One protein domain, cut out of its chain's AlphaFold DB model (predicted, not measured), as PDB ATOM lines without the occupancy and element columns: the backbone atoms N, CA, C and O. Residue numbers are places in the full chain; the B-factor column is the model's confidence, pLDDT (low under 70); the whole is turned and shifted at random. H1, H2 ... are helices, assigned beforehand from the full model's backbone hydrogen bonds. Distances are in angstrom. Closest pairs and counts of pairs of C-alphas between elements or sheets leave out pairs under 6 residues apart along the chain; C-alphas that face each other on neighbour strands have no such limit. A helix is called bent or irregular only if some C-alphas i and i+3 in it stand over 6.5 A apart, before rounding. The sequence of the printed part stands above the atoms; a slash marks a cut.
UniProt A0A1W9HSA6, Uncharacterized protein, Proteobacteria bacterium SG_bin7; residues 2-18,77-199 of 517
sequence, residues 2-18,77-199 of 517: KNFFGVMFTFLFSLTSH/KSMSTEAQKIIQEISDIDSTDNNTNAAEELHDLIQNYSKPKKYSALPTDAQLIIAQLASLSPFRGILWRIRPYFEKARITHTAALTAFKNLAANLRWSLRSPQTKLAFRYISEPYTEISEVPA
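Overview. This is residues 2 to 18 and 77 to 199 of the 517 residues of an uncharacterized protein of Proteobacteria bacterium SG_bin7 (UniProt A0A1W9HSA6). Picture an elongated, helical model in two halves joined by H9, which sits near the middle. In one half H2 and H3 run side by side in opposite ways and H5 slants across both, with short H4 at the far end; in the other, long H8 folds back into a hairpin with H9, and short H6 and H7 lead from H5 to H8. The printed part has 140 residues, with nine named helices, H1 to H9 in order along the chain, and no named strand; its class is all helix. It is only just compact, close to loose, with a radius of gyration of the C-alphas of 17.1 A and spans of 56 by 36 by 29 A.

Along the chain. Find C-alpha 2 at (233.610, 271.107, 147.566), where H1, residues 2 to 7, begins. After the cut, look for H2 at residues 81 to 92, 16.0 A long, and H3 at residues 102 to 114, 18.3 A long. H4 holds residues 116 to 121. H5, residues 124 to 139, runs 24.8 A from C-alpha 124 at (223.720, 256.774, 159.916); it is irregular, with C-alphas 135 and 138 7.1 A apart. H6, residues 142 to 145, and H7, residues 147 to 151, come next. H8, residues 154 to 174, is the longest at 29.1 A, and H9, residues 178 to 188, runs 15.2 A to C-alpha 188 at (249.453, 261.376, 144.309).

Arrangement. Start at the hub, H9, which touches H2, H3, H6 and H8. It is about perpendicular to H3, at 89 degrees, with the closest C-alphas, those of Ala 103 and Tyr 186, 4.6 A apart. H8 and H9 form a helical hairpin, opposite ways at a shallow tilt of 14 degrees; their closest C-alphas, Leu 171 and Thr 180, are 6.5 A apart. H2 and H9 only just touch, only at their ends, with 3 pairs of C-alphas within 8 A, the closest being Ser 91 and Gln 179 at 6.9 A. The C-alphas of Leu 143 and Ser 188, 4.9 A apart, are the closest of H6 and H9. H3 touches H5 at a steep tilt of 53 degrees, opposite ways, closest at the C-alphas of Ile 110 and Ala 134, 5.9 A. H2 touches H5 through its residues 82 to 86 alone, closest at the C-alphas of Ala 83 and Ala 126, 4.3 A. H4 and H5, a helical hairpin, only just touch, with 3 pairs of C-alphas within 8 A, the closest being Tyr 119 and Gln 127 at 6.5 A. H7 and H8 touch only at the corner, at the C-alphas of Phe 150 and His 157, 4.7 A. H1 touches no helix. In H2, H3, H4, H7, H8 and H9 each O i to N i+4 pair is within hydrogen-bond range; H1 has 1 of 2, H5 7 of 12, and H6 is too short for such a pair.

Size, cuts and confidence. Look for the cut after His 18: residues 19 to 76 are not printed, and C-alphas 18 and 77, the two farthest apart in the domain, are 58.6 A apart across it. Of the links that are printed whole, H2 to H3 is short and the others are tight. The mean pLDDT of the printed part is 83.3, and residues 2 to 18 are under 70.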
ATOM      1  N   LYS A   2     234.219 270.251 148.621       24.30
ATOM      2  CA  LYS A   2     233.610 271.107 147.566       24.30
ATOM      3  C   LYS A   2     234.603 272.010 146.807       24.30
ATOM      4  O   LYS A   2     234.492 272.145 145.597       24.30
ATOM      5  N   ASN A   3     235.638 272.520 147.483       26.41
ATOM      6  CA  ASN A   3     236.719 273.280 146.837       26.41
ATOM      7  C   ASN A   3     237.805 272.399 146.195       26.41
ATOM      8  O   ASN A   3     238.635 272.910 145.463       26.41
ATOM      9  N   PHE A   4     237.822 271.089 146.441       27.91
ATOM     10  CA  PHE A   4     238.857 270.200 145.901       27.91
ATOM     11  C   PHE A   4     238.602 269.872 144.421       27.91
ATOM     12  O   PHE A   4     239.532 269.861 143.623       27.91
ATOM     13  N   PHE A   5     237.328 269.712 144.041       29.09
ATOM     14  CA  PHE A   5     236.914 269.452 142.659       29.09
ATOM     15  C   PHE A   5     236.850 270.715 141.787       29.09
ATOM     16  O   PHE A   5     237.177 270.659 140.607       29.09
ATOM     17  N   GLY A   6     236.501 271.871 142.367       25.92
ATOM     18  CA  GLY A   6     236.454 273.146 141.638       25.92
ATOM     19  C   GLY A   6     237.824 273.793 141.382       25.92
ATOM     20  O   GLY A   6     237.966 274.561 140.438       25.92
ATOM     21  N   VAL A   7     238.845 273.484 142.194       25.14
ATOM     22  CA  VAL A   7     240.179 274.117 142.107       25.14
ATOM     23  C   VAL A   7     241.090 273.454 141.068       25.14
ATOM     24  O   VAL A   7     242.026 274.092 140.590       25.14
ATOM     25  N   MET A   8     240.791 272.228 140.624       25.84
ATOM     26  CA  MET A   8     241.583 271.562 139.580       25.84
ATOM     27  C   MET A   8     241.461 272.210 138.187       25.84
ATOM     28  O   MET A   8     242.261 271.891 137.313       25.84
ATOM     29  N   PHE A   9     240.514 273.136 137.978       30.41
ATOM     30  CA  PHE A   9     240.243 273.735 136.665       30.41
ATOM     31  C   PHE A   9     240.836 275.144 136.445       30.41
ATOM     32  O   PHE A   9     240.745 275.649 135.329       30.41
ATOM     33  N   THR A  10     241.454 275.792 137.449       28.09
ATOM     34  CA  THR A  10     241.612 277.271 137.413       28.09
ATOM     35  C   THR A  10     243.025 277.842 137.590       28.09
ATOM     36  O   THR A  10     243.156 279.057 137.672       28.09
ATOM     37  N   PHE A  11     244.113 277.068 137.618       27.36
ATOM     38  CA  PHE A  11     245.444 277.682 137.799       27.36
ATOM     39  C   PHE A  11     246.524 277.038 136.954       27.36
ATOM     40  O   PHE A  11     246.955 275.940 137.271       27.36
ATOM     41  N   LEU A  12     246.996 277.741 135.919       30.16
ATOM     42  CA  LEU A  12     248.022 277.235 135.015       30.16
ATOM     43  C   LEU A  12     248.897 278.351 134.390       30.16
ATOM     44  O   LEU A  12     248.623 278.725 133.262       30.16
ATOM     45  N   PHE A  13     249.968 278.848 135.045       31.39
ATOM     46  CA  PHE A  13     251.060 279.585 134.351       31.39
ATOM     47  C   PHE A  13     252.450 279.498 135.037       31.39
ATOM     48  O   PHE A  13     252.609 279.900 136.189       31.39
ATOM     49  N   SER A  14     253.460 279.015 134.283       28.42
ATOM     50  CA  SER A  14     254.832 279.569 134.070       28.42
ATOM     51  C   SER A  14     255.975 278.522 133.931       28.42
ATOM     52  O   SER A  14     256.110 277.643 134.773       28.42
ATOM     53  N   LEU A  15     256.830 278.720 132.897       27.77
ATOM     54  CA  LEU A  15     258.242 278.282 132.649       27.77
ATOM     55  C   LEU A  15     258.632 277.081 131.700       27.77
ATOM     56  O   LEU A  15     258.633 275.895 132.046       27.77
ATOM     57  N   THR A  16     259.043 277.493 130.479       30.69
ATOM     58  CA  THR A  16     260.154 277.186 129.507       30.69
ATOM     59  C   THR A  16     260.739 275.801 129.138       30.69
ATOM     60  O   THR A  16     261.675 275.346 129.796       30.69
ATOM     61  N   SER A  17     260.444 275.332 127.904       30.25
ATOM     62  CA  SER A  17     261.352 274.721 126.877       30.25
ATOM     63  C   SER A  17     261.551 273.189 126.660       30.25
ATOM     64  O   SER A  17     262.045 272.463 127.505       30.25
ATOM     65  N   HIS A  18     261.365 272.752 125.406       30.34
ATOM     66  CA  HIS A  18     261.733 271.467 124.757       30.34
ATOM     67  C   HIS A  18     260.714 270.316 124.844       30.34
ATOM     68  O   HIS A  18     260.469 269.738 125.900       30.34
ATOM     69  N   LYS A  77     230.696 262.043 172.114       90.00
ATOM     70  CA  LYS A  77     229.642 261.161 172.644       90.00
ATOM     71  C   LYS A  77     228.313 261.276 171.894       90.00
ATOM     72  O   LYS A  77     227.445 260.427 172.070       90.00
ATOM     73  N   SER A  78     228.137 262.327 171.097       90.00
ATOM     74  CA  SER A  78     226.964 262.528 170.248       90.00
ATOM     75  C   SER A  78     227.052 261.746 168.928       90.00
ATOM     76  O   SER A  78     226.073 261.710 168.189       90.00
ATOM     77  N   MET A  79     228.205 261.139 168.626       93.44
ATOM     78  CA  MET A  79     228.418 260.255 167.476       93.44
ATOM     79  C   MET A  79     228.262 258.790 167.877       93.44
ATOM     80  O   MET A  79     228.540 258.421 169.021       93.44
ATOM     81  N   SER A  80     227.897 257.934 166.926       95.50
ATOM     82  CA  SER A  80     227.949 256.486 167.117       95.50
ATOM     83  C   SER A  80     229.376 256.001 167.375       95.50
ATOM     84  O   SER A  80     230.353 256.573 166.880       95.50
ATOM     85  N   THR A  81     229.504 254.910 168.131       97.12
ATOM     86  CA  THR A  81     230.796 254.270 168.408       97.12
ATOM     87  C   THR A  81     231.510 253.882 167.112       97.12
ATOM     88  O   THR A  81     232.722 254.040 166.997       97.12
ATOM     89  N   GLU A  82     230.772 253.427 166.100       97.38
ATOM     90  CA  GLU A  82     231.305 253.081 164.785       97.38
ATOM     91  C   GLU A  82     231.861 254.300 164.043       97.38
ATOM     92  O   GLU A  82     232.929 254.198 163.440       97.38
ATOM     93  N   ALA A  83     231.181 255.449 164.090       96.69
ATOM     94  CA  ALA A  83     231.671 256.674 163.462       96.69
ATOM     95  C   ALA A  83     232.948 257.178 164.149       96.69
ATOM     96  O   ALA A  83     233.925 257.496 163.467       96.69
ATOM     97  N   GLN A  84     232.970 257.177 165.487       95.94
ATOM     98  CA  GLN A  84     234.166 257.498 166.277       95.94
ATOM     99  C   GLN A  84     235.327 256.567 165.915       95.94
ATOM    100  O   GLN A  84     236.433 257.033 165.646       95.94
ATOM    101  N   LYS A  85     235.059 255.258 165.825       96.81
ATOM    102  CA  LYS A  85     236.051 254.248 165.452       96.81
ATOM    103  C   LYS A  85     236.637 254.499 164.065       96.81
ATOM    104  O   LYS A  85     237.849 254.464 163.926       96.81
ATOM    105  N   ILE A  86     235.809 254.794 163.060       96.69
ATOM    106  CA  ILE A  86     236.290 255.106 161.701       96.69
ATOM    107  C   ILE A  86     237.210 256.334 161.718       96.69
ATOM    108  O   ILE A  86     238.272 256.317 161.102       96.69
ATOM    109  N   ILE A  87     236.823 257.401 162.426       94.50
ATOM    110  CA  ILE A  87     237.646 258.617 162.538       94.50
ATOM    111  C   ILE A  87     238.969 258.314 163.241       94.50
ATOM    112  O   ILE A  87     240.004 258.841 162.831       94.50
ATOM    113  N   GLN A  88     238.939 257.480 164.281       94.81
ATOM    114  CA  GLN A  88     240.135 257.070 165.004       94.81
ATOM    115  C   GLN A  88     241.054 256.221 164.123       94.81
ATOM    116  O   GLN A  88     242.220 256.564 163.998       94.81
ATOM    117  N   GLU A  89     240.530 255.215 163.417       96.25
ATOM    118  CA  GLU A  89     241.313 254.395 162.482       96.25
ATOM    119  C   GLU A  89     241.969 255.256 161.388       96.25
ATOM    120  O   GLU A  89     243.143 255.073 161.092       96.25
ATOM    121  N   ILE A  90     241.271 256.261 160.841       95.12
ATOM    122  CA  ILE A  90     241.866 257.234 159.900       95.12
ATOM    123  C   ILE A  90     242.929 258.106 160.585       95.12
ATOM    124  O   ILE A  90     243.901 258.528 159.956       95.12
ATOM    125  N   SER A  91     242.729 258.432 161.862       92.69
ATOM    126  CA  SER A  91     243.662 259.251 162.639       92.69
ATOM    127  C   SER A  91     244.946 258.511 163.001       92.69
ATOM    128  O   SER A  91     245.988 259.157 163.105       92.69
ATOM    129  N   ASP A  92     244.857 257.191 163.149       94.94
ATOM    130  CA  ASP A  92     245.950 256.298 163.529       94.94
ATOM    131  C   ASP A  92     246.850 255.910 162.350       94.94
ATOM    132  O   ASP A  92     247.975 255.462 162.573       94.94
ATOM    133  N   ILE A  93     246.404 256.120 161.104       95.69
ATOM    134  CA  ILE A  93     247.253 255.924 159.922       95.69
ATOM    135  C   ILE A  93     248.427 256.904 159.989       95.69
ATOM    136  O   ILE A  93     248.265 258.127 159.869       95.69
ATOM    137  N   ASP A  94     249.634 256.359 160.136       94.81
ATOM    138  CA  ASP A  94     250.857 257.150 160.129       94.81
ATOM    139  C   ASP A  94     251.066 257.772 158.742       94.81
ATOM    140  O   ASP A  94     251.474 257.117 157.790       94.81
ATOM    141  N   SER A  95     250.780 259.066 158.622       91.62
ATOM    142  CA  SER A  95     250.977 259.824 157.379       91.62
ATOM    143  C   SER A  95     252.418 260.322 157.174       91.62
ATOM    144  O   SER A  95     252.693 261.036 156.198       91.62
ATOM    145  N   THR A  96     253.351 260.014 158.085       91.44
ATOM    146  CA  THR A  96     254.762 260.399 157.945       91.44
ATOM    147  C   THR A  96     255.412 259.711 156.747       91.44
ATOM    148  O   THR A  96     254.900 258.734 156.209       91.44
ATOM    149  N   ASP A  97     256.545 260.250 156.293       89.62
ATOM    150  CA  ASP A  97     257.254 259.706 155.126       89.62
ATOM    151  C   ASP A  97     257.899 258.335 155.413       89.62
ATOM    152  O   ASP A  97     258.323 257.654 154.486       89.62
ATOM    153  N   ASN A  98     257.936 257.910 156.682       94.00
ATOM    154  CA  ASN A  98     258.445 256.599 157.088       94.00
ATOM    155  C   ASN A  98     257.440 255.471 156.818       94.00
ATOM    156  O   ASN A  98     257.854 254.333 156.604       94.00
ATOM    157  N   ASN A  99     256.136 255.766 156.808       95.00
ATOM    158  CA  ASN A  99     255.118 254.789 156.440       95.00
ATOM    159  C   ASN A  99     254.835 254.865 154.935       95.00
ATOM    160  O   ASN A  99     254.041 255.689 154.469       95.00
ATOM    161  N   THR A 100     255.449 253.976 154.161       92.44
ATOM    162  CA  THR A 100     255.229 253.879 152.710       92.44
ATOM    163  C   THR A 100     253.856 253.310 152.339       92.44
ATOM    164  O   THR A 100     253.444 253.461 151.195       92.44
ATOM    165  N   ASN A 101     253.128 252.708 153.287       94.62
ATOM    166  CA  ASN A 101     251.847 252.036 153.050       94.62
ATOM    167  C   ASN A 101     250.626 252.877 153.444       94.62
ATOM    168  O   ASN A 101     249.501 252.438 153.236       94.62
ATOM    169  N   ALA A 102     250.809 254.099 153.951       95.38
ATOM    170  CA  ALA A 102     249.714 254.924 154.470       95.38
ATOM    171  C   ALA A 102     248.536 255.096 153.482       95.38
ATOM    172  O   ALA A 102     247.369 255.027 153.865       95.38
ATOM    173  N   ALA A 103     248.825 255.298 152.190       95.12
ATOM    174  CA  ALA A 103     247.796 255.409 151.154       95.12
ATOM    175  C   ALA A 103     247.039 254.087 150.910       95.12
ATOM    176  O   ALA A 103     245.841 254.126 150.626       95.12
ATOM    177  N   GLU A 104     247.717 252.939 151.027       95.38
ATOM    178  CA  GLU A 104     247.097 251.606 150.971       95.38
ATOM    179  C   GLU A 104     246.228 251.362 152.203       95.38
ATOM    180  O   GLU A 104     245.072 250.992 152.056       95.38
ATOM    181  N   GLU A 105     246.718 251.675 153.404       96.69
ATOM    182  CA  GLU A 105     245.947 251.534 154.647       96.69
ATOM    183  C   GLU A 105     244.631 252.327 154.592       96.69
ATOM    184  O   GLU A 105     243.567 251.816 154.955       96.69
ATOM    185  N   LEU A 106     244.672 253.561 154.068       96.38
ATOM    186  CA  LEU A 106     243.459 254.347 153.841       96.38
ATOM    187  C   LEU A 106     242.545 253.686 152.798       96.38
ATOM    188  O   LEU A 106     241.327 253.666 152.979       96.38
ATOM    189  N   HIS A 107     243.106 253.154 151.709       96.38
ATOM    190  CA  HIS A 107     242.327 252.461 150.684       96.38
ATOM    191  C   HIS A 107     241.622 251.224 151.244       96.38
ATOM    192  O   HIS A 107     240.411 251.076 151.066       96.38
ATOM    193  N   ASP A 108     242.350 250.379 151.968       96.56
ATOM    194  CA  ASP A 108     241.844 249.163 152.594       96.56
ATOM    195  C   ASP A 108     240.731 249.471 153.592       96.56
ATOM    196  O   ASP A 108     239.698 248.793 153.601       96.56
ATOM    197  N   LEU A 109     240.882 250.536 154.384       97.31
ATOM    198  CA  LEU A 109     239.830 251.029 155.269       97.31
ATOM    199  C   LEU A 109     238.576 251.397 154.465       97.31
ATOM    200  O   LEU A 109     237.485 250.888 154.753       97.31
ATOM    201  N   ILE A 110     238.719 252.228 153.426       96.44
ATOM    202  CA  ILE A 110     237.603 252.655 152.570       96.44
ATOM    203  C   ILE A 110     236.904 251.443 151.946       96.44
ATOM    204  O   ILE A 110     235.673 251.346 152.020       96.44
ATOM    205  N   GLN A 111     237.656 250.503 151.370       96.19
ATOM    206  CA  GLN A 111     237.113 249.300 150.737       96.19
ATOM    207  C   GLN A 111     236.402 248.405 151.743       96.19
ATOM    208  O   GLN A 111     235.273 247.969 151.507       96.19
ATOM    209  N   ASN A 112     237.019 248.169 152.901       97.31
ATOM    210  CA  ASN A 112     236.460 247.337 153.952       97.31
ATOM    211  C   ASN A 112     235.087 247.850 154.399       97.31
ATOM    212  O   ASN A 112     234.115 247.093 154.384       97.31
ATOM    213  N   TYR A 113     234.985 249.137 154.740       97.81
ATOM    214  CA  TYR A 113     233.722 249.754 155.152       97.81
ATOM    215  C   TYR A 113     232.716 249.924 154.008       97.81
ATOM    216  O   TYR A 113     231.511 249.933 154.259       97.81
ATOM    217  N   SER A 114     233.179 250.009 152.759       96.50
ATOM    218  CA  SER A 114     232.316 250.142 151.579       96.50
ATOM    219  C   SER A 114     231.658 248.837 151.127       96.50
ATOM    220  O   SER A 114     230.741 248.899 150.300       96.50
ATOM    221  N   LYS A 115     232.068 247.674 151.657       96.31
ATOM    222  CA  LYS A 115     231.438 246.374 151.361       96.31
ATOM    223  C   LYS A 115     229.933 246.431 151.670       96.31
ATOM    224  O   LYS A 115     229.588 246.815 152.788       96.31
ATOM    225  N   PRO A 116     229.031 245.992 150.763       93.81
ATOM    226  CA  PRO A 116     227.584 246.202 150.902       93.81
ATOM    227  C   PRO A 116     227.009 245.812 152.268       93.81
ATOM    228  O   PRO A 116     226.351 246.631 152.899       93.81
ATOM    229  N   LYS A 117     227.333 244.604 152.758       96.00
ATOM    230  CA  LYS A 117     226.872 244.100 154.064       96.00
ATOM    231  C   LYS A 117     227.393 244.923 155.245       96.00
ATOM    232  O   LYS A 117     226.657 245.139 156.203       96.00
ATOM    233  N   LYS A 118     228.658 245.362 155.191       97.06
ATOM    234  CA  LYS A 118     229.268 246.153 156.268       97.06
ATOM    235  C   LYS A 118     228.678 247.558 156.274       97.06
ATOM    236  O   LYS A 118     228.196 247.984 157.313       97.06
ATOM    237  N   TYR A 119     228.617 248.215 155.115       97.06
ATOM    238  CA  TYR A 119     228.026 249.545 154.963       97.06
ATOM    239  C   TYR A 119     226.572 249.604 155.457       97.06
ATOM    240  O   TYR A 119     226.213 250.501 156.218       97.06
ATOM    241  N   SER A 120     225.731 248.636 155.069       95.81
ATOM    242  CA  SER A 120     224.316 248.614 155.471       95.81
ATOM    243  C   SER A 120     224.104 248.431 156.975       95.81
ATOM    244  O   SER A 120     223.055 248.810 157.478       95.81
ATOM    245  N   ALA A 121     225.079 247.849 157.679       97.00
ATOM    246  CA  ALA A 121     225.029 247.643 159.125       97.00
ATOM    247  C   ALA A 121     225.567 248.839 159.930       97.00
ATOM    248  O   ALA A 121     225.437 248.852 161.151       97.00
ATOM    249  N   LEU A 122     226.186 249.828 159.274       97.69
ATOM    250  CA  LEU A 122     226.708 251.012 159.952       97.69
ATOM    251  C   LEU A 122     225.569 251.927 160.437       97.69
ATOM    252  O   LEU A 122     224.577 252.095 159.722       97.69
ATOM    253  N   PRO A 123     225.745 252.601 161.586       96.62
ATOM    254  CA  PRO A 123     224.924 253.745 161.974       96.62
ATOM    255  C   PRO A 123     224.955 254.873 160.930       96.62
ATOM    256  O   PRO A 123     225.866 254.965 160.107       96.62
ATOM    257  N   THR A 124     223.962 255.760 160.959       95.50
ATOM    258  CA  THR A 124     223.720 256.774 159.916       95.50
ATOM    259  C   THR A 124     224.848 257.796 159.746       95.50
ATOM    260  O   THR A 124     225.159 258.196 158.624       95.50
ATOM    261  N   ASP A 125     225.499 258.205 160.830       94.75
ATOM    262  CA  ASP A 125     226.666 259.094 160.808       94.75
ATOM    263  C   ASP A 125     227.925 258.393 160.263       94.75
ATOM    264  O   ASP A 125     228.658 258.968 159.456       94.75
ATOM    265  N   ALA A 126     228.135 257.121 160.599       96.75
ATOM    266  CA  ALA A 126     229.178 256.293 160.000       96.75
ATOM    267  C   ALA A 126     228.924 256.066 158.495       96.75
ATOM    268  O   ALA A 126     229.846 256.176 157.686       96.75
ATOM    269  N   GLN A 127     227.671 255.832 158.090       97.25
ATOM    270  CA  GLN A 127     227.277 255.760 156.678       97.25
ATOM    271  C   GLN A 127     227.592 257.061 155.931       97.25
ATOM    272  O   GLN A 127     228.139 257.012 154.829       97.25
ATOM    273  N   LEU A 128     227.312 258.221 156.536       95.31
ATOM    274  CA  LEU A 128     227.618 259.538 155.967       95.31
ATOM    275  C   LEU A 128     229.119 259.712 155.699       95.31
ATOM    276  O   LEU A 128     229.501 260.228 154.643       95.31
ATOM    277  N   ILE A 129     229.964 259.295 156.644       95.50
ATOM    278  CA  ILE A 129     231.426 259.350 156.515       95.50
ATOM    279  C   ILE A 129     231.889 258.447 155.369       95.50
ATOM    280  O   ILE A 129     232.556 258.911 154.441       95.50
ATOM    281  N   ILE A 130     231.488 257.176 155.387       96.94
ATOM    282  CA  ILE A 130     231.938 256.188 154.399       96.94
ATOM    283  C   ILE A 130     231.424 256.512 152.996       96.94
ATOM    284  O   ILE A 130     232.165 256.348 152.032       96.94
ATOM    285  N   ALA A 131     230.198 257.022 152.848       94.88
ATOM    286  CA  ALA A 131     229.675 257.425 151.544       94.88
ATOM    287  C   ALA A 131     230.504 258.550 150.902       94.88
ATOM    288  O   ALA A 131     230.715 258.535 149.691       94.88
ATOM    289  N   GLN A 132     231.009 259.498 151.701       93.62
ATOM    290  CA  GLN A 132     231.896 260.550 151.205       93.62
ATOM    291  C   GLN A 132     233.299 260.012 150.899       93.62
ATOM    292  O   GLN A 132     233.826 260.277 149.821       93.62
ATOM    293  N   LEU A 133     233.892 259.220 151.796       93.56
ATOM    294  CA  LEU A 133     235.230 258.651 151.587       93.56
ATOM    295  C   LEU A 133     235.289 257.701 150.385       93.56
ATOM    296  O   LEU A 133     236.239 257.754 149.612       93.56
ATOM    297  N   ALA A 134     234.254 256.886 150.171       92.12
ATOM    298  CA  ALA A 134     234.175 255.963 149.038       92.12
ATOM    299  C   ALA A 134     234.212 256.672 147.675       92.12
ATOM    300  O   ALA A 134     234.613 256.069 146.681       92.12
ATOM    301  N   SER A 135     233.836 257.953 147.611       92.38
ATOM    302  CA  SER A 135     233.950 258.740 146.377       92.38
ATOM    303  C   SER A 135     235.397 259.105 146.014       92.38
ATOM    304  O   SER A 135     235.652 259.511 144.882       92.38
ATOM    305  N   LEU A 136     236.352 258.937 146.941       92.19
ATOM    306  CA  LEU A 136     237.781 259.151 146.699       92.19
ATOM    307  C   LEU A 136     238.437 257.969 145.979       92.19
ATOM    308  O   LEU A 136     239.452 258.171 145.319       92.19
ATOM    309  N   SER A 137     237.871 256.760 146.069       93.31
ATOM    310  CA  SER A 137     238.412 255.530 145.471       93.31
ATOM    311  C   SER A 137     238.965 255.683 144.045       93.31
ATOM    312  O   SER A 137     240.137 255.357 143.857       93.31
ATOM    313  N   PRO A 138     238.225 256.242 143.063       92.94
ATOM    314  CA  PRO A 138     238.709 256.348 141.682       92.94
ATOM    315  C   PRO A 138     239.843 257.371 141.484       92.94
ATOM    316  O   PRO A 138     240.454 257.410 140.416       92.94
ATOM    317  N   PHE A 139     240.143 258.196 142.496       94.62
ATOM    318  CA  PHE A 139     241.216 259.195 142.471       94.62
ATOM    319  C   PHE A 139     242.519 258.695 143.095       94.62
ATOM    320  O   PHE A 139     243.488 259.454 143.156       94.62
ATOM    321  N   ARG A 140     242.568 257.443 143.561       94.75
ATOM    322  CA  ARG A 140     243.798 256.849 144.084       94.75
ATOM    323  C   ARG A 140     244.914 256.947 143.040       94.75
ATOM    324  O   ARG A 140     244.711 256.574 141.886       94.75
ATOM    325  N   GLY A 141     246.058 257.510 143.425       94.50
ATOM    326  CA  GLY A 141     247.229 257.694 142.561       94.50
ATOM    327  C   GLY A 141     246.971 258.433 141.243       94.50
ATOM    328  O   GLY A 141     247.751 258.290 140.298       94.50
ATOM    329  N   ILE A 142     245.885 259.208 141.132       94.25
ATOM    330  CA  ILE A 142     245.487 259.827 139.865       94.25
ATOM    331  C   ILE A 142     246.540 260.794 139.325       94.25
ATOM    332  O   ILE A 142     246.759 260.816 138.116       94.25
ATOM    333  N   LEU A 143     247.239 261.550 140.185       92.69
ATOM    334  CA  LEU A 143     248.268 262.493 139.723       92.69
ATOM    335  C   LEU A 143     249.441 261.766 139.059       92.69
ATOM    336  O   LEU A 143     250.005 262.265 138.086       92.69
ATOM    337  N   TRP A 144     249.779 260.575 139.556       93.38
ATOM    338  CA  TRP A 144     250.768 259.704 138.936       93.38
ATOM    339  C   TRP A 144     250.226 259.089 137.635       93.38
ATOM    340  O   TRP A 144     250.895 259.177 136.603       93.38
ATOM    341  N   ARG A 145     248.991 258.561 137.637       93.62
ATOM    342  CA  ARG A 145     248.362 257.934 136.455       93.62
ATOM    343  C   ARG A 145     248.208 258.893 135.275       93.62
ATOM    344  O   ARG A 145     248.403 258.466 134.143       93.62
ATOM    345  N   ILE A 146     247.855 260.159 135.515       92.50
ATOM    346  CA  ILE A 146     247.597 261.167 134.466       92.50
ATOM    347  C   ILE A 146     248.853 261.912 134.000       92.50
ATOM    348  O   ILE A 146     248.822 262.645 133.011       92.50
ATOM    349  N   ARG A 147     249.981 261.740 134.693       92.00
ATOM    350  CA  ARG A 147     251.236 262.420 134.358       92.00
ATOM    351  C   ARG A 147     251.644 262.239 132.882       92.00
ATOM    352  O   ARG A 147     251.926 263.264 132.256       92.00
ATOM    353  N   PRO A 148     251.620 261.028 132.285       91.94
ATOM    354  CA  PRO A 148     252.009 260.849 130.882       91.94
ATOM    355  C   PRO A 148     251.118 261.618 129.900       91.94
ATOM    356  O   PRO A 148     251.592 262.088 128.866       91.94
ATOM    357  N   TYR A 149     249.831 261.788 130.217       89.31
ATOM    358  CA  TYR A 149     248.912 262.593 129.414       89.31
ATOM    359  C   TYR A 149     249.300 264.072 129.415       89.31
ATOM    360  O   TYR A 149     249.355 264.689 128.349       89.31
ATOM    361  N   PHE A 150     249.642 264.632 130.577       87.06
ATOM    362  CA  PHE A 150     250.097 266.020 130.662       87.06
ATOM    363  C   PHE A 150     251.474 266.234 130.026       87.06
ATOM    364  O   PHE A 150     251.671 267.249 129.358       87.06
ATOM    365  N   GLU A 151     252.406 265.283 130.161       87.56
ATOM    366  CA  GLU A 151     253.770 265.369 129.609       87.56
ATOM    367  C   GLU A 151     253.822 265.564 128.082       87.56
ATOM    368  O   GLU A 151     254.823 266.066 127.565       87.56
ATOM    369  N   LYS A 152     252.730 265.278 127.359       85.31
ATOM    370  CA  LYS A 152     252.593 265.569 125.920       85.31
ATOM    371  C   LYS A 152     252.691 267.051 125.569       85.31
ATOM    372  O   LYS A 152     253.120 267.401 124.469       85.31
ATOM    373  N   ALA A 153     252.280 267.928 126.480       83.75
ATOM    374  CA  ALA A 153     252.393 269.367 126.315       83.75
ATOM    375  C   ALA A 153     253.081 269.959 127.533       83.75
ATOM    376  O   ALA A 153     252.494 270.064 128.606       83.75
ATOM    377  N   ARG A 154     254.322 270.413 127.342       79.38
ATOM    378  CA  ARG A 154     255.128 270.998 128.412       79.38
ATOM    379  C   ARG A 154     254.381 272.093 129.178       79.38
ATOM    380  O   ARG A 154     254.418 272.084 130.399       79.38
ATOM    381  N   ILE A 155     253.695 273.000 128.481       74.25
ATOM    382  CA  ILE A 155     252.911 274.076 129.106       74.25
ATOM    383  C   ILE A 155     251.861 273.489 130.041       74.25
ATOM    384  O   ILE A 155     251.852 273.809 131.225       74.25
ATOM    385  N   THR A 156     251.024 272.593 129.520       75.06
ATOM    386  CA  THR A 156     249.969 271.932 130.283       75.06
ATOM    387  C   THR A 156     250.541 271.162 131.469       75.06
ATOM    388  O   THR A 156     250.013 271.275 132.569       75.06
ATOM    389  N   HIS A 157     251.660 270.453 131.291       82.69
ATOM    390  CA  HIS A 157     252.339 269.742 132.371       82.69
ATOM    391  C   HIS A 157     252.902 270.673 133.439       82.69
ATOM    392  O   HIS A 157     252.583 270.505 134.611       82.69
ATOM    393  N   THR A 158     253.722 271.654 133.060       80.81
ATOM    394  CA  THR A 158     254.301 272.640 133.979       80.81
ATOM    395  C   THR A 158     253.209 273.306 134.784       80.81
ATOM    396  O   THR A 158     253.313 273.485 135.995       80.81
ATOM    397  N   ALA A 159     252.143 273.667 134.098       76.12
ATOM    398  CA  ALA A 159     251.051 274.333 134.716       76.12
ATOM    399  C   ALA A 159     250.318 273.379 135.680       76.12
ATOM    400  O   ALA A 159     250.105 273.756 136.832       76.12
ATOM    401  N   ALA A 160     249.998 272.144 135.270       79.38
ATOM    402  CA  ALA A 160     249.306 271.174 136.119       79.38
ATOM    403  C   ALA A 160     250.153 270.855 137.354       79.38
ATOM    404  O   ALA A 160     249.658 270.866 138.477       79.38
ATOM    405  N   LEU A 161     251.462 270.693 137.165       85.94
ATOM    406  CA  LEU A 161     252.437 270.539 138.234       85.94
ATOM    407  C   LEU A 161     252.441 271.745 139.180       85.94
ATOM    408  O   LEU A 161     252.474 271.552 140.391       85.94
ATOM    409  N   THR A 162     252.390 272.974 138.668       82.69
ATOM    410  CA  THR A 162     252.273 274.187 139.492       82.69
ATOM    411  C   THR A 162     250.957 274.205 140.267       82.69
ATOM    412  O   THR A 162     250.973 274.492 141.461       82.69
ATOM    413  N   ALA A 163     249.834 273.828 139.650       78.44
ATOM    414  CA  ALA A 163     248.547 273.691 140.329       78.44
ATOM    415  C   ALA A 163     248.619 272.656 141.461       78.44
ATOM    416  O   ALA A 163     248.190 272.939 142.578       78.44
ATOM    417  N   PHE A 164     249.224 271.492 141.211       86.25
ATOM    418  CA  PHE A 164     249.388 270.434 142.209       86.25
ATOM    419  C   PHE A 164     250.373 270.815 143.314       86.25
ATOM    420  O   PHE A 164     250.105 270.529 144.477       86.25
ATOM    421  N   LYS A 165     251.468 271.513 142.995       88.12
ATOM    422  CA  LYS A 165     252.396 272.075 143.988       88.12
ATOM    423  C   LYS A 165     251.713 273.130 144.848       88.12
ATOM    424  O   LYS A 165     251.863 273.089 146.063       88.12
ATOM    425  N   ASN A 166     250.940 274.030 144.242       84.00
ATOM    426  CA  ASN A 166     250.163 275.037 144.962       84.00
ATOM    427  C   ASN A 166     249.086 274.385 145.825       84.00
ATOM    428  O   ASN A 166     248.903 274.798 146.964       84.00
ATOM    429  N   LEU A 167     248.413 273.343 145.334       82.94
ATOM    430  CA  LEU A 167     247.486 272.546 146.129       82.94
ATOM    431  C   LEU A 167     248.211 271.916 147.322       82.94
ATOM    432  O   LEU A 167     247.800 272.157 148.448       82.94
ATOM    433  N   ALA A 168     249.314 271.194 147.113       86.00
ATOM    434  CA  ALA A 168     250.112 270.609 148.194       86.00
ATOM    435  C   ALA A 168     250.596 271.663 149.201       86.00
ATOM    436  O   ALA A 168     250.509 271.447 150.409       86.00
ATOM    437  N   ALA A 169     251.073 272.814 148.725       85.50
ATOM    438  CA  ALA A 169     251.517 273.918 149.566       85.50
ATOM    439  C   ALA A 169     250.357 274.534 150.357       85.50
ATOM    440  O   ALA A 169     250.503 274.748 151.555       85.50
ATOM    441  N   ASN A 170     249.198 274.758 149.731       80.12
ATOM    442  CA  ASN A 170     247.996 275.286 150.383       80.12
ATOM    443  C   ASN A 170     247.431 274.300 151.401       80.12
ATOM    444  O   ASN A 170     247.086 274.696 152.507       80.12
ATOM    445  N   LEU A 171     247.384 273.013 151.070       82.94
ATOM    446  CA  LEU A 171     247.028 271.954 152.004       82.94
ATOM    447  C   LEU A 171     247.986 271.966 153.202       82.94
ATOM    448  O   LEU A 171     247.542 272.039 154.341       82.94
ATOM    449  N   ARG A 172     249.299 272.022 152.956       81.69
ATOM    450  CA  ARG A 172     250.311 272.122 154.015       81.69
ATOM    451  C   ARG A 172     250.252 273.439 154.786       81.69
ATOM    452  O   ARG A 172     250.655 273.457 155.938       81.69
ATOM    453  N   TRP A 173     249.822 274.546 154.196       80.88
ATOM    454  CA  TRP A 173     249.780 275.845 154.865       80.88
ATOM    455  C   TRP A 173     248.492 276.024 155.671       80.88
ATOM    456  O   TRP A 173     248.561 276.320 156.863       80.88
ATOM    457  N   SER A 174     247.345 275.815 155.026       75.75
ATOM    458  CA  SER A 174     246.004 276.071 155.555       75.75
ATOM    459  C   SER A 174     245.445 274.913 156.377       75.75
ATOM    460  O   SER A 174     244.668 275.149 157.296       75.75
ATOM    461  N   LEU A 175     245.818 273.669 156.063       80.31
ATOM    462  CA  LEU A 175     245.284 272.452 156.678       80.31
ATOM    463  C   LEU A 175     246.457 271.570 157.141       80.31
ATOM    464  O   LEU A 175     246.636 270.461 156.646       80.31
ATOM    465  N   ARG A 176     247.290 272.097 158.058       80.88
ATOM    466  CA  ARG A 176     248.506 271.471 158.641       80.88
ATOM    467  C   ARG A 176     248.220 270.183 159.438       80.88
ATOM    468  O   ARG A 176     248.646 270.052 160.583       80.88
ATOM    469  N   SER A 177     247.496 269.234 158.858       87.25
ATOM    470  CA  SER A 177     247.062 268.000 159.496       87.25
ATOM    471  C   SER A 177     247.692 266.767 158.841       87.25
ATOM    472  O   SER A 177     247.850 266.730 157.614       87.25
ATOM    473  N   PRO A 178     248.004 265.725 159.633       90.12
ATOM    474  CA  PRO A 178     248.364 264.403 159.116       90.12
ATOM    475  C   PRO A 178     247.346 263.869 158.090       90.12
ATOM    476  O   PRO A 178     247.714 263.314 157.063       90.12
ATOM    477  N   GLN A 179     246.059 264.130 158.310       88.94
ATOM    478  CA  GLN A 179     244.939 263.638 157.500       88.94
ATOM    479  C   GLN A 179     244.907 264.295 156.121       88.94
ATOM    480  O   GLN A 179     244.650 263.639 155.116       88.94
ATOM    481  N   THR A 180     245.232 265.584 156.049       87.88
ATOM    482  CA  THR A 180     245.356 266.270 154.764       87.88
ATOM    483  C   THR A 180     246.571 265.761 153.988       87.88
ATOM    484  O   THR A 180     246.481 265.559 152.774       87.88
ATOM    485  N   LYS A 181     247.696 265.506 154.672       90.94
ATOM    486  CA  LYS A 181     248.866 264.871 154.050       90.94
ATOM    487  C   LYS A 181     248.509 263.481 153.523       90.94
ATOM    488  O   LYS A 181     248.805 263.193 152.369       90.94
ATOM    489  N   LEU A 182     247.826 262.664 154.322       92.81
ATOM    490  CA  LEU A 182     247.345 261.338 153.938       92.81
ATOM    491  C   LEU A 182     246.440 261.394 152.698       92.81
ATOM    492  O   LEU A 182     246.667 260.653 151.747       92.81
ATOM    493  N   ALA A 183     245.474 262.314 152.661       91.00
ATOM    494  CA  ALA A 183     244.603 262.503 151.501       91.00
ATOM    495  C   ALA A 183     245.384 262.923 150.243       91.00
ATOM    496  O   ALA A 183     245.089 262.451 149.145       91.00
ATOM    497  N   PHE A 184     246.397 263.786 150.382       91.81
ATOM    498  CA  PHE A 184     247.255 264.158 149.257       91.81
ATOM    499  C   PHE A 184     248.113 262.981 148.780       91.81
ATOM    500  O   PHE A 184     248.209 262.752 147.575       91.81
ATOM    501  N   ARG A 185     248.695 262.198 149.696       94.12
ATOM    502  CA  ARG A 185     249.431 260.965 149.370       94.12
ATOM    503  C   ARG A 185     248.536 259.979 148.621       94.12
ATOM    504  O   ARG A 185     248.902 259.536 147.541       94.12
ATOM    505  N   TYR A 186     247.312 259.767 149.106       94.62
ATOM    506  CA  TYR A 186     246.320 258.893 148.481       94.62
ATOM    507  C   TYR A 186     246.074 259.210 146.998       94.62
ATOM    508  O   TYR A 186     245.995 258.297 146.180       94.62
ATOM    509  N   ILE A 187     245.979 260.493 146.626       94.19
ATOM    510  CA  ILE A 187     245.741 260.890 145.227       94.19
ATOM    511  C   ILE A 187     247.014 261.007 144.377       94.19
ATOM    512  O   ILE A 187     246.920 261.113 143.154       94.19
ATOM    513  N   SER A 188     248.197 261.043 144.996       93.38
ATOM    514  CA  SER A 188     249.453 261.376 144.309       93.38
ATOM    515  C   SER A 188     250.423 260.212 144.169       93.38
ATOM    516  O   SER A 188     251.143 260.157 143.172       93.38
ATOM    517  N   GLU A 189     250.437 259.286 145.124       93.75
ATOM    518  CA  GLU A 189     251.378 258.170 145.152       93.75
ATOM    519  C   GLU A 189     250.959 257.049 144.187       93.75
ATOM    520  O   GLU A 189     249.764 256.785 144.019       93.75
ATOM    521  N   PRO A 190     251.923 256.378 143.527       92.94
ATOM    522  CA  PRO A 190     251.640 255.169 142.765       92.94
ATOM    523  C   PRO A 190     251.131 254.057 143.692       92.94
ATOM    524  O   PRO A 190     251.440 254.033 144.883       92.94
ATOM    525  N   TYR A 191     250.373 253.116 143.138       92.31
ATOM    526  CA  TYR A 191     249.848 251.968 143.873       92.31
ATOM    527  C   TYR A 191     249.826 250.715 142.999       92.31
ATOM    528  O   TYR A 191     250.026 250.796 141.786       92.31
ATOM    529  N   THR A 192     249.577 249.567 143.624       86.81
ATOM    530  CA  THR A 192     249.348 248.290 142.943       86.81
ATOM    531  C   THR A 192     247.945 247.783 143.240       86.81
ATOM    532  O   THR A 192     247.491 247.857 144.378       86.81
ATOM    533  N   GLU A 193     247.272 247.233 142.240       78.50
ATOM    534  CA  GLU A 193     245.980 246.564 142.349       78.50
ATOM    535  C   GLU A 193     246.169 245.104 141.934       78.50
ATOM    536  O   GLU A 193     246.612 244.830 140.825       78.50
ATOM    537  N   ILE A 194     245.906 244.152 142.837       78.44
ATOM    538  CA  ILE A 194     246.075 242.707 142.565       78.44
ATOM    539  C   ILE A 194     247.488 242.394 142.008       78.44
ATOM    540  O   ILE A 194     247.671 241.604 141.092       78.44
ATOM    541  N   SER A 195     248.520 243.013 142.593       79.06
ATOM    542  CA  SER A 195     249.932 242.912 142.165       79.06
ATOM    543  C   SER A 195     250.274 243.532 140.803       79.06
ATOM    544  O   SER A 195     251.413 243.410 140.356       79.06
ATOM    545  N   GLU A 196     249.344 244.235 140.159       85.06
ATOM    546  CA  GLU A 196     249.584 244.960 138.914       85.06
ATOM    547  C   GLU A 196     249.582 246.469 139.141       85.06
ATOM    548  O   GLU A 196     248.893 247.001 140.009       85.06
ATOM    549  N   VAL A 197     250.373 247.188 138.349       86.56
ATOM    550  CA  VAL A 197     250.348 248.648 138.358       86.56
ATOM    551  C   VAL A 197     249.175 249.111 137.478       86.56
ATOM    552  O   VAL A 197     249.125 248.734 136.305       86.56
ATOM    553  N   PRO A 198     248.254 249.944 137.994       87.56
ATOM    554  CA  PRO A 198     247.115 250.447 137.237       87.56
ATOM    555  C   PRO A 198     247.536 251.132 135.939       87.56
ATOM    556  O   PRO A 198     248.546 251.840 135.885       87.56
ATOM    557  N   ALA A 199     246.709 250.986 134.904       88.31
ATOM    558  CA  ALA A 199     246.969 251.599 133.611       88.31
ATOM    559  C   ALA A 199     247.104 253.129 133.725       88.31
ATOM    560  O   ALA A 199     246.276 253.819 134.341       88.31
TER     561      ALA A 199